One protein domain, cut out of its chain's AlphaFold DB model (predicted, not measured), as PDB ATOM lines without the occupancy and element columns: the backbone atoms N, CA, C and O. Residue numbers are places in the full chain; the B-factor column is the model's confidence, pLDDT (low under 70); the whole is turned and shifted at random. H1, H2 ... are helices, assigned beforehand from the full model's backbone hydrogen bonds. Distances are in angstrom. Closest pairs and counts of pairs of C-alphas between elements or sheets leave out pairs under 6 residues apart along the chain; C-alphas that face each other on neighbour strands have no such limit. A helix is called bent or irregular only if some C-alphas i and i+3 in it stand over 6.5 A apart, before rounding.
ATOM      1  N   ILE A   2      -1.480 -84.728  14.366       80.31
ATOM      2  CA  ILE A   2      -0.866 -83.539  13.725       80.31
ATOM      3  C   ILE A   2      -1.256 -82.205  14.393       80.31
ATOM      4  O   ILE A   2      -0.398 -81.379  14.683       80.31
ATOM      5  N   MET A   3      -2.539 -82.013  14.719       76.25
ATOM      6  CA  MET A   3      -3.029 -80.767  15.332       76.25
ATOM      7  C   MET A   3      -2.421 -80.492  16.722       76.25
ATOM      8  O   MET A   3      -2.168 -79.344  17.075       76.25
ATOM      9  N   ILE A   4      -2.127 -81.553  17.480       80.06
ATOM     10  CA  ILE A   4      -1.495 -81.473  18.805       80.06
ATOM     11  C   ILE A   4      -0.032 -81.036  18.665       80.06
ATOM     12  O   ILE A   4       0.417 -80.160  19.395       80.06
ATOM     13  N   ILE A   5       0.687 -81.569  17.674       79.56
ATOM     14  CA  ILE A   5       2.088 -81.212  17.393       79.56
ATOM     15  C   ILE A   5       2.216 -79.737  16.986       79.56
ATOM     16  O   ILE A   5       3.147 -79.060  17.419       79.56
ATOM     17  N   ILE A   6       1.269 -79.216  16.198       79.62
ATOM     18  CA  ILE A   6       1.230 -77.796  15.810       79.62
ATOM     19  C   ILE A   6       0.982 -76.909  17.034       79.62
ATOM     20  O   ILE A   6       1.653 -75.893  17.213       79.62
ATOM     21  N   TYR A   7       0.037 -77.298  17.890       77.62
ATOM     22  CA  TYR A   7      -0.297 -76.544  19.096       77.62
ATOM     23  C   TYR A   7       0.871 -76.507  20.090       77.62
ATOM     24  O   TYR A   7       1.215 -75.444  20.603       77.62
ATOM     25  N   ILE A   8       1.540 -77.647  20.283       75.88
ATOM     26  CA  ILE A   8       2.737 -77.770  21.117       75.88
ATOM     27  C   ILE A   8       3.876 -76.911  20.552       75.88
ATOM     28  O   ILE A   8       4.427 -76.095  21.285       75.88
ATOM     29  N   ASN A   9       4.179 -76.999  19.251       75.44
ATOM     30  CA  ASN A   9       5.210 -76.159  18.626       75.44
ATOM     31  C   ASN A   9       4.908 -74.661  18.756       75.44
ATOM     32  O   ASN A   9       5.812 -73.876  19.026       75.44
ATOM     33  N   LYS A  10       3.640 -74.256  18.615       71.31
ATOM     34  CA  LYS A  10       3.216 -72.864  18.812       71.31
ATOM     35  C   LYS A  10       3.443 -72.398  20.253       71.31
ATOM     36  O   LYS A  10       3.862 -71.265  20.456       71.31
ATOM     37  N   ILE A  11       3.207 -73.263  21.238       67.88
ATOM     38  CA  ILE A  11       3.486 -72.997  22.655       67.88
ATOM     39  C   ILE A  11       4.986 -72.897  22.934       67.88
ATOM     40  O   ILE A  11       5.403 -71.949  23.594       67.88
ATOM     41  N   TYR A  12       5.803 -73.796  22.380       67.12
ATOM     42  CA  TYR A  12       7.259 -73.719  22.510       67.12
ATOM     43  C   TYR A  12       7.808 -72.438  21.873       67.12
ATOM     44  O   TYR A  12       8.593 -71.740  22.509       67.12
ATOM     45  N   LEU A  13       7.322 -72.075  20.682       65.38
ATOM     46  CA  LEU A  13       7.688 -70.842  19.980       65.38
ATOM     47  C   LEU A  13       7.248 -69.585  20.745       65.38
ATOM     48  O   LEU A  13       7.981 -68.606  20.779       65.38
ATOM     49  N   VAL A  14       6.081 -69.600  21.397       65.56
ATOM     50  CA  VAL A  14       5.630 -68.496  22.262       65.56
ATOM     51  C   VAL A  14       6.449 -68.425  23.557       65.56
ATOM     52  O   VAL A  14       6.735 -67.324  24.023       65.56
ATOM     53  N   SER A  15       6.871 -69.561  24.121       62.78
ATOM     54  CA  SER A  15       7.662 -69.603  25.361       62.78
ATOM     55  C   SER A  15       9.096 -69.084  25.198       62.78
ATOM     56  O   SER A  15       9.683 -68.622  26.171       62.78
ATOM     57  N   THR A  16       9.650 -69.104  23.980       66.81
ATOM     58  CA  THR A  16      10.996 -68.582  23.679       66.81
ATOM     59  C   THR A  16      11.017 -67.093  23.320       66.81
ATOM     60  O   THR A  16      12.080 -66.545  23.026       66.81
ATOM     61  N   MET A  17       9.869 -66.407  23.355       61.28
ATOM     62  CA  MET A  17       9.788 -64.972  23.084       61.28
ATOM     63  C   MET A  17      10.272 -64.161  24.294       61.28
ATOM     64  O   MET A  17       9.825 -64.370  25.419       61.28
ATOM     65  N   SER A  18      11.161 -63.200  24.047       71.00
ATOM     66  CA  SER A  18      11.702 -62.281  25.060       71.00
ATOM     67  C   SER A  18      10.598 -61.520  25.823       71.00
ATOM     68  O   SER A  18       9.522 -61.261  25.278       71.00
ATOM     69  N   ASN A  19      10.870 -61.079  27.059       72.44
ATOM     70  CA  ASN A  19       9.915 -60.327  27.901       72.44
ATOM     71  C   ASN A  19       9.267 -59.122  27.183       72.44
ATOM     72  O   ASN A  19       8.107 -58.793  27.429       72.44
ATOM     73  N   ILE A  20       9.991 -58.491  26.252       67.75
ATOM     74  CA  ILE A  20       9.505 -57.361  25.446       67.75
ATOM     75  C   ILE A  20       8.440 -57.820  24.442       67.75
ATOM     76  O   ILE A  20       7.416 -57.160  24.273       67.75
ATOM     77  N   GLN A  21       8.639 -58.969  23.796       76.69
ATOM     78  CA  GLN A  21       7.671 -59.521  22.848       76.69
ATOM     79  C   GLN A  21       6.380 -59.948  23.548       76.69
ATOM     80  O   GLN A  21       5.305 -59.721  23.000       76.69
ATOM     81  N   GLN A  22       6.466 -60.499  24.762       70.12
ATOM     82  CA  GLN A  22       5.288 -60.854  25.562       70.12
ATOM     83  C   GLN A  22       4.476 -59.624  25.974       70.12
ATOM     84  O   GLN A  22       3.254 -59.617  25.829       70.12
ATOM     85  N   PHE A  23       5.143 -58.548  26.393       74.44
ATOM     86  CA  PHE A  23       4.484 -57.271  26.670       74.44
ATOM     87  C   PHE A  23       3.779 -56.716  25.425       74.44
ATOM     88  O   PHE A  23       2.603 -56.354  25.474       74.44
ATOM     89  N   VAL A  24       4.465 -56.722  24.276       77.69
ATOM     90  CA  VAL A  24       3.868 -56.289  23.009       77.69
ATOM     91  C   VAL A  24       2.676 -57.170  22.647       77.69
ATOM     92  O   VAL A  24       1.640 -56.608  22.315       77.69
ATOM     93  N   LEU A  25       2.788 -58.504  22.738       75.69
ATOM     94  CA  LEU A  25       1.731 -59.487  22.441       75.69
ATOM     95  C   LEU A  25       0.485 -59.292  23.317       75.69
ATOM     96  O   LEU A  25      -0.632 -59.226  22.799       75.69
ATOM     97  N   ASN A  26       0.678 -59.134  24.624       80.12
ATOM     98  CA  ASN A  26      -0.404 -58.936  25.584       80.12
ATOM     99  C   ASN A  26      -1.124 -57.588  25.381       80.12
ATOM    100  O   ASN A  26      -2.341 -57.490  25.526       80.12
ATOM    101  N   ASN A  27      -0.391 -56.553  24.957       82.12
ATOM    102  CA  ASN A  27      -0.917 -55.205  24.754       82.12
ATOM    103  C   ASN A  27      -1.162 -54.847  23.274       82.12
ATOM    104  O   ASN A  27      -1.484 -53.692  22.981       82.12
ATOM    105  N   GLN A  28      -1.086 -55.803  22.331       81.31
ATOM    106  CA  GLN A  28      -1.176 -55.517  20.885       81.31
ATOM    107  C   GLN A  28      -2.437 -54.761  20.511       81.31
ATOM    108  O   GLN A  28      -2.399 -53.880  19.657       81.31
ATOM    109  N   ARG A  29      -3.570 -55.112  21.126       82.81
ATOM    110  CA  ARG A  29      -4.849 -54.458  20.841       82.81
ATOM    111  C   ARG A  29      -4.794 -52.977  21.201       82.81
ATOM    112  O   ARG A  29      -5.238 -52.148  20.411       82.81
ATOM    113  N   THR A  30      -4.250 -52.657  22.370       84.94
ATOM    114  CA  THR A  30      -4.112 -51.279  22.847       84.94
ATOM    115  C   THR A  30      -3.112 -50.520  21.990       84.94
ATOM    116  O   THR A  30      -3.457 -49.465  21.481       84.94
ATOM    117  N   LEU A  31      -1.938 -51.095  21.718       84.94
ATOM    118  CA  LEU A  31      -0.925 -50.471  20.862       84.94
ATOM    119  C   LEU A  31      -1.456 -50.181  19.453       84.94
ATOM    120  O   LEU A  31      -1.282 -49.075  18.953       84.94
ATOM    121  N   LYS A  32      -2.172 -51.130  18.834       85.19
ATOM    122  CA  LYS A  32      -2.805 -50.927  17.520       85.19
ATOM    123  C   LYS A  32      -3.851 -49.815  17.553       85.19
ATOM    124  O   LYS A  32      -3.885 -48.997  16.641       85.19
ATOM    125  N   LYS A  33      -4.687 -49.764  18.595       80.19
ATOM    126  CA  LYS A  33      -5.679 -48.692  18.769       80.19
ATOM    127  C   LYS A  33      -5.015 -47.329  18.938       80.19
ATOM    128  O   LYS A  33      -5.392 -46.395  18.241       80.19
ATOM    129  N   THR A  34      -4.024 -47.232  19.819       85.88
ATOM    130  CA  THR A  34      -3.282 -45.992  20.069       85.88
ATOM    131  C   THR A  34      -2.581 -45.513  18.805       85.88
ATOM    132  O   THR A  34      -2.697 -44.349  18.448       85.88
ATOM    133  N   LEU A  35      -1.923 -46.417  18.077       88.38
ATOM    134  CA  LEU A  35      -1.231 -46.088  16.834       88.38
ATOM    135  C   LEU A  35      -2.209 -45.651  15.734       88.38
ATOM    136  O   LEU A  35      -1.968 -44.648  15.069       88.38
ATOM    137  N   SER A  36      -3.344 -46.340  15.587       88.00
ATOM    138  CA  SER A  36      -4.395 -45.941  14.644       88.00
ATOM    139  C   SER A  36      -4.967 -44.561  14.972       88.00
ATOM    140  O   SER A  36      -5.185 -43.764  14.063       88.00
ATOM    141  N   TYR A  37      -5.207 -44.274  16.252       89.25
ATOM    142  CA  TYR A  37      -5.686 -42.969  16.700       89.25
ATOM    143  C   TYR A  37      -4.650 -41.869  16.435       89.25
ATOM    144  O   TYR A  37      -4.993 -40.809  15.921       89.25
ATOM    145  N   TYR A  38      -3.376 -42.144  16.711       86.38
ATOM    146  CA  TYR A  38      -2.280 -41.200  16.507       86.38
ATOM    147  C   TYR A  38      -2.084 -40.837  15.028       86.38
ATOM    148  O   TYR A  38      -1.966 -39.662  14.688       86.38
ATOM    149  N   ILE A  39      -2.125 -41.829  14.130       89.69
ATOM    150  CA  ILE A  39      -2.052 -41.597  12.678       89.69
ATOM    151  C   ILE A  39      -3.240 -40.755  12.205       89.69
ATOM    152  O   ILE A  39      -3.062 -39.813  11.429       89.69
ATOM    153  N   LEU A  40      -4.449 -41.061  12.685       91.38
ATOM    154  CA  LEU A  40      -5.637 -40.279  12.354       91.38
ATOM    155  C   LEU A  40      -5.473 -38.826  12.814       91.38
ATOM    156  O   LEU A  40      -5.695 -37.914  12.027       91.38
ATOM    157  N   HIS A  41      -5.010 -38.603  14.042       86.56
ATOM    158  CA  HIS A  41      -4.800 -37.261  14.576       86.56
ATOM    159  C   HIS A  41      -3.793 -36.451  13.743       86.56
ATOM    160  O   HIS A  41      -4.120 -35.355  13.297       86.56
ATOM    161  N   ILE A  42      -2.613 -37.010  13.448       83.56
ATOM    162  CA  ILE A  42      -1.594 -36.322  12.636       83.56
ATOM    163  C   ILE A  42      -2.104 -36.036  11.223       83.56
ATOM    164  O   ILE A  42      -1.891 -34.942  10.702       83.56
ATOM    165  N   SER A  43      -2.773 -37.003  10.590       87.69
ATOM    166  CA  SER A  43      -3.282 -36.829   9.226       87.69
ATOM    167  C   SER A  43      -4.372 -35.760   9.154       87.69
ATOM    168  O   SER A  43      -4.314 -34.905   8.275       87.69
ATOM    169  N   VAL A  44      -5.312 -35.744  10.104       88.75
ATOM    170  CA  VAL A  44      -6.346 -34.704  10.196       88.75
ATOM    171  C   VAL A  44      -5.722 -33.340  10.489       88.75
ATOM    172  O   VAL A  44      -6.032 -32.381   9.787       88.75
ATOM    173  N   ALA A  45      -4.806 -33.241  11.457       85.81
ATOM    174  CA  ALA A  45      -4.135 -31.985  11.794       85.81
ATOM    175  C   ALA A  45      -3.345 -31.420  10.603       85.81
ATOM    176  O   ALA A  45      -3.451 -30.235  10.289       85.81
ATOM    177  N   MET A  46      -2.612 -32.276   9.883       84.44
ATOM    178  CA  MET A  46      -1.883 -31.880   8.680       84.44
ATOM    179  C   MET A  46      -2.834 -31.457   7.551       84.44
ATOM    180  O   MET A  46      -2.561 -30.469   6.878       84.44
ATOM    181  N   LEU A  47      -3.953 -32.158   7.344       86.56
ATOM    182  CA  LEU A  47      -4.940 -31.799   6.318       86.56
ATOM    183  C   LEU A  47      -5.626 -30.464   6.613       86.56
ATOM    184  O   LEU A  47      -5.751 -29.638   5.714       86.56
ATOM    185  N   VAL A  48      -6.043 -30.235   7.859       86.12
ATOM    186  CA  VAL A  48      -6.656 -28.969   8.282       86.12
ATOM    187  C   VAL A  48      -5.653 -27.828   8.141       86.12
ATOM    188  O   VAL A  48      -5.969 -26.804   7.539       86.12
ATOM    189  N   ALA A  49      -4.418 -28.020   8.614       84.81
ATOM    190  CA  ALA A  49      -3.371 -27.020   8.454       84.81
ATOM    191  C   ALA A  49      -3.058 -26.752   6.971       84.81
ATOM    192  O   ALA A  49      -2.866 -25.592   6.602       84.81
ATOM    193  N   TYR A  50      -3.092 -27.776   6.109       84.44
ATOM    194  CA  TYR A  50      -2.855 -27.635   4.667       84.44
ATOM    195  C   TYR A  50      -3.993 -26.913   3.963       84.44
ATOM    196  O   TYR A  50      -3.733 -26.044   3.139       84.44
ATOM    197  N   ALA A  51      -5.241 -27.203   4.326       85.19
ATOM    198  CA  ALA A  51      -6.396 -26.479   3.811       85.19
ATOM    199  C   ALA A  51      -6.326 -24.977   4.141       85.19
ATOM    200  O   ALA A  51      -6.772 -24.155   3.348       85.19
ATOM    201  N   ILE A  52      -5.738 -24.620   5.288       83.50
ATOM    202  CA  ILE A  52      -5.598 -23.228   5.734       83.50
ATOM    203  C   ILE A  52      -4.366 -22.548   5.114       83.50
ATOM    204  O   ILE A  52      -4.449 -21.397   4.695       83.50
ATOM    205  N   THR A  53      -3.215 -23.227   5.065       84.19
ATOM    206  CA  THR A  53      -1.936 -22.616   4.641       84.19
ATOM    207  C   THR A  53      -1.560 -22.861   3.181       84.19
ATOM    208  O   THR A  53      -0.712 -22.146   2.653       84.19
ATOM    209  N   GLY A  54      -2.116 -23.883   2.528       81.94
ATOM    210  CA  GLY A  54      -1.746 -24.305   1.172       81.94
ATOM    211  C   GLY A  54      -0.330 -24.887   1.038       81.94
ATOM    212  O   GLY A  54       0.095 -25.212  -0.071       81.94
ATOM    213  N   ASN A  55       0.418 -25.038   2.141       79.81
ATOM    214  CA  ASN A  55       1.810 -25.494   2.147       79.81
ATOM    215  C   ASN A  55       1.987 -26.737   3.034       79.81
ATOM    216  O   ASN A  55       1.760 -26.701   4.246       79.81
ATOM    217  N   LEU A  56       2.435 -27.838   2.426       82.25
ATOM    218  CA  LEU A  56       2.585 -29.136   3.086       82.25
ATOM    219  C   LEU A  56       3.605 -29.103   4.234       82.25
ATOM    220  O   LEU A  56       3.373 -29.701   5.282       82.25
ATOM    221  N   LEU A  57       4.709 -28.372   4.064       82.75
ATOM    222  CA  LEU A  57       5.791 -28.305   5.049       82.75
ATOM    223  C   LEU A  57       5.351 -27.523   6.291       82.75
ATOM    224  O   LEU A  57       5.574 -27.965   7.419       82.75
ATOM    225  N   MET A  58       4.639 -26.413   6.085       80.25
ATOM    226  CA  MET A  58       4.049 -25.630   7.174       80.25
ATOM    227  C   MET A  58       3.027 -26.462   7.960       80.25
ATOM    228  O   MET A  58       2.998 -26.430   9.186       80.25
ATOM    229  N   SER A  59       2.240 -27.268   7.249       84.06
ATOM    230  CA  SER A  59       1.177 -28.094   7.823       84.06
ATOM    231  C   SER A  59       1.700 -29.267   8.643       84.06
ATOM    232  O   SER A  59       1.198 -29.527   9.734       84.06
ATOM    233  N   ALA A  60       2.737 -29.943   8.146       81.81
ATOM    234  CA  ALA A  60       3.440 -30.990   8.881       81.81
ATOM    235  C   ALA A  60       4.163 -30.433  10.117       81.81
ATOM    236  O   ALA A  60       4.230 -31.086  11.154       81.81
ATOM    237  N   THR A  61       4.685 -29.208  10.021       83.62
ATOM    238  CA  THR A  61       5.317 -28.546  11.164       83.62
ATOM    239  C   THR A  61       4.272 -28.187  12.213       83.62
ATOM    240  O   THR A  61       4.460 -28.518  13.375       83.62
ATOM    241  N   LEU A  62       3.145 -27.587  11.820       83.88
ATOM    242  CA  LEU A  62       2.046 -27.231  12.724       83.88
ATOM    243  C   LEU A  62       1.438 -28.446  13.433       83.88
ATOM    244  O   LEU A  62       1.222 -28.384  14.642       83.88
ATOM    245  N   SER A  63       1.215 -29.554  12.717       82.88
ATOM    246  CA  SER A  63       0.647 -30.775  13.306       82.88
ATOM    247  C   SER A  63       1.553 -31.422  14.358       82.88
ATOM    248  O   SER A  63       1.065 -32.111  15.249       82.88
ATOM    249  N   LEU A  64       2.867 -31.190  14.287       82.94
ATOM    250  CA  LEU A  64       3.837 -31.636  15.290       82.94
ATOM    251  C   LEU A  64       4.139 -30.559  16.342       82.94
ATOM    252  O   LEU A  64       4.531 -30.876  17.468       82.94
ATOM    253  N   LEU A  65       3.965 -29.287  15.986       83.75
ATOM    254  CA  LEU A  65       4.245 -28.149  16.850       83.75
ATOM    255  C   LEU A  65       3.283 -28.115  18.031       83.75
ATOM    256  O   LEU A  65       3.747 -27.938  19.152       83.75
ATOM    257  N   GLU A  66       1.983 -28.321  17.802       80.06
ATOM    258  CA  GLU A  66       0.975 -28.327  18.871       80.06
ATOM    259  C   GLU A  66       1.341 -29.302  20.011       80.06
ATOM    260  O   GLU A  66       1.550 -28.827  21.133       80.06
ATOM    261  N   PRO A  67       1.527 -30.620  19.775       83.38
ATOM    262  CA  PRO A  67       1.871 -31.550  20.851       83.38
ATOM    263  C   PRO A  67       3.247 -31.266  21.470       83.38
ATOM    264  O   PRO A  67       3.444 -31.500  22.663       83.38
ATOM    265  N   THR A  68       4.194 -30.717  20.701       85.38
ATOM    266  CA  THR A  68       5.516 -30.335  21.222       85.38
ATOM    267  C   THR A  68       5.402 -29.167  22.197       85.38
ATOM    268  O   THR A  68       5.880 -29.249  23.327       85.38
ATOM    269  N   VAL A  69       4.729 -28.089  21.792       87.50
ATOM    270  CA  VAL A  69       4.499 -26.911  22.637       87.50
ATOM    271  C   VAL A  69       3.682 -27.293  23.866       87.50
ATOM    272  O   VAL A  69       4.010 -26.852  24.964       87.50
ATOM    273  N   GLN A  70       2.677 -28.157  23.716       87.56
ATOM    274  CA  GLN A  70       1.876 -28.642  24.835       87.56
ATOM    275  C   GLN A  70       2.716 -29.442  25.842       87.56
ATOM    276  O   GLN A  70       2.575 -29.235  27.046       87.56
ATOM    277  N   ALA A  71       3.639 -30.289  25.376       87.94
ATOM    278  CA  ALA A  71       4.572 -31.003  26.247       87.94
ATOM    279  C   ALA A  71       5.523 -30.046  26.989       87.94
ATOM    280  O   ALA A  71       5.728 -30.197  28.194       87.94
ATOM    281  N   PHE A  72       6.061 -29.029  26.305       89.44
ATOM    282  CA  PHE A  72       6.886 -28.000  26.947       89.44
ATOM    283  C   PHE A  72       6.092 -27.201  27.984       89.44
ATOM    284  O   PHE A  72       6.553 -27.036  29.112       89.44
ATOM    285  N   ALA A  73       4.892 -26.737  27.634       88.81
ATOM    286  CA  ALA A  73       4.020 -26.003  28.542       88.81
ATOM    287  C   ALA A  73       3.678 -26.838  29.784       88.81
ATOM    288  O   ALA A  73       3.763 -26.327  30.897       88.81
ATOM    289  N   PHE A  74       3.378 -28.128  29.608       87.88
ATOM    290  CA  PHE A  74       3.129 -29.047  30.715       87.88
ATOM    291  C   PHE A  74       4.366 -29.239  31.601       87.88
ATOM    292  O   PHE A  74       4.261 -29.174  32.822       87.88
ATOM    293  N   PHE A  75       5.557 -29.390  31.016       88.25
ATOM    294  CA  PHE A  75       6.804 -29.487  31.779       88.25
ATOM    295  C   PHE A  75       7.060 -28.241  32.638       88.25
ATOM    296  O   PHE A  75       7.432 -28.348  33.808       88.25
ATOM    297  N   PHE A  76       6.854 -27.045  32.079       88.69
ATOM    298  CA  PHE A  76       6.979 -25.806  32.845       88.69
ATOM    299  C   PHE A  76       5.877 -25.666  33.896       88.69
ATOM    300  O   PHE A  76       6.185 -25.251  35.009       88.69
ATOM    301  N   HIS A  77       4.635 -26.041  33.579       88.31
ATOM    302  CA  HIS A  77       3.525 -26.064  34.531       88.31
ATOM    303  C   HIS A  77       3.857 -26.941  35.744       88.31
ATOM    304  O   HIS A  77       3.808 -26.458  36.870       88.31
ATOM    305  N   GLU A  78       4.297 -28.182  35.516       86.75
ATOM    306  CA  GLU A  78       4.753 -29.091  36.573       86.75
ATOM    307  C   GLU A  78       5.912 -28.492  37.368       86.75
ATOM    308  O   GLU A  78       5.912 -28.519  38.592       86.75
ATOM    309  N   LYS A  79       6.901 -27.888  36.703       79.69
ATOM    310  CA  LYS A  79       8.058 -27.295  37.383       79.69
ATOM    311  C   LYS A  79       7.699 -26.074  38.236       79.69
ATOM    312  O   LYS A  79       8.341 -25.844  39.259       79.69
ATOM    313  N   ILE A  80       6.726 -25.277  37.800       84.88
ATOM    314  CA  ILE A  80       6.200 -24.135  38.553       84.88
ATOM    315  C   ILE A  80       5.386 -24.646  39.740       84.88
ATOM    316  O   ILE A  80       5.593 -24.172  40.851       84.88
ATOM    317  N   TRP A  81       4.522 -25.637  39.522       75.94
ATOM    318  CA  TRP A  81       3.655 -26.191  40.557       75.94
ATOM    319  C   TRP A  81       4.429 -26.961  41.627       75.94
ATOM    320  O   TRP A  81       4.167 -26.789  42.804       75.94
ATOM    321  N   ASN A  82       5.457 -27.723  41.249       71.44
ATOM    322  CA  ASN A  82       6.313 -28.461  42.184       71.44
ATOM    323  C   ASN A  82       7.234 -27.543  43.021       71.44
ATOM    324  O   ASN A  82       8.044 -28.027  43.811       71.44
ATOM    325  N   ARG A  83       7.179 -26.222  42.795       58.34
ATOM    326  CA  ARG A  83       7.926 -25.201  43.543       58.34
ATOM    327  C   ARG A  83       7.050 -24.414  44.529       58.34
ATOM    328  O   ARG A  83       7.616 -23.659  45.321       58.34
TER     329      ARG A  83
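AT A GLANCE: This is residues 2 to 83 of the 84 residues of the protein "DUF2061 domain-containing protein" of Acinetobacter tjernbergiae DSM 14971 = CIP 107465 (UniProt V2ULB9). Two long helices, H3 and H4, meet near their ends as a wide V, the last part of H3 against the first part of H4, and from the other end of H3 the short H2 and then H1 carry on as a thin arm. Residues 26 to 40, of which 28 to 40 belong to H3, residues 67 to 83, of which 67 to 81 belong to H4, and residues 2 to 13 of H1 stick out and stand free. The printed part has 82 residues, with four named helices in the order H1, H2, H3, H4 and no named strand; the class is all helix. The whole is extended, with a radius of gyration of the C-alphas of 21.6 A, and its flat outline spans 61 by 43 by 15 A.

IN THESE COORDINATES: H3 covers residues 28 to 53 and is 36.7 A long from first to last C-alpha, beginning at C-alpha 28 at (-1.176, -55.517, 20.885). H4, equally of 26 residues, covers residues 56 to 81, is 37.6 A long and ends at C-alpha 81 at (3.655, -26.191, 40.557). H4 has a kink of 28 degrees near residue 64; it is neither bent nor irregular, but only just: C-alphas 63 and 66 are 6.1 A apart. H2 covers residues 19 to 26, 10.7 A. H1 covers residues 2 to 15, 20.1 A, with C-alpha 2 at (-0.866, -83.539, 13.725).

HOW THE PARTS SIT: H3 touches H4, with residues 42 to 53 of H3 and residues 56 to 64 of H4 alone. Their closest C-alphas are those of Ala 49 and Ser 59, 4.7 A apart. They run opposite ways at a steep tilt of 64 degrees. H2 and H3 are close but not clearly touching; their closest C-alphas, those of Val 24 and Leu 31, are 7.8 A apart. The lines of H2 and H3 are about perpendicular, at 77 degrees. H1 and H2 are only just apart, with a closest distance of 8.3 A between their C-alphas. H1 is apart from H3 and H4, and H2 is apart from H4. Every O i to N i+4 pair is within hydrogen-bond range in H1, H2 and H3, and 21 of 22 are in H4.

THE WHOLE: The C-alphas of Ile 2 and Arg 83, the two farthest apart, are 66.1 A from each other. The printed part has no cut. The links H1 to H2, H2 to H3 and H3 to H4 are tight, with 3, 1 and 2 residues. The mean pLDDT of the printed part is 80.7; it is under 70 at residues 11 to 17, 20 and 83.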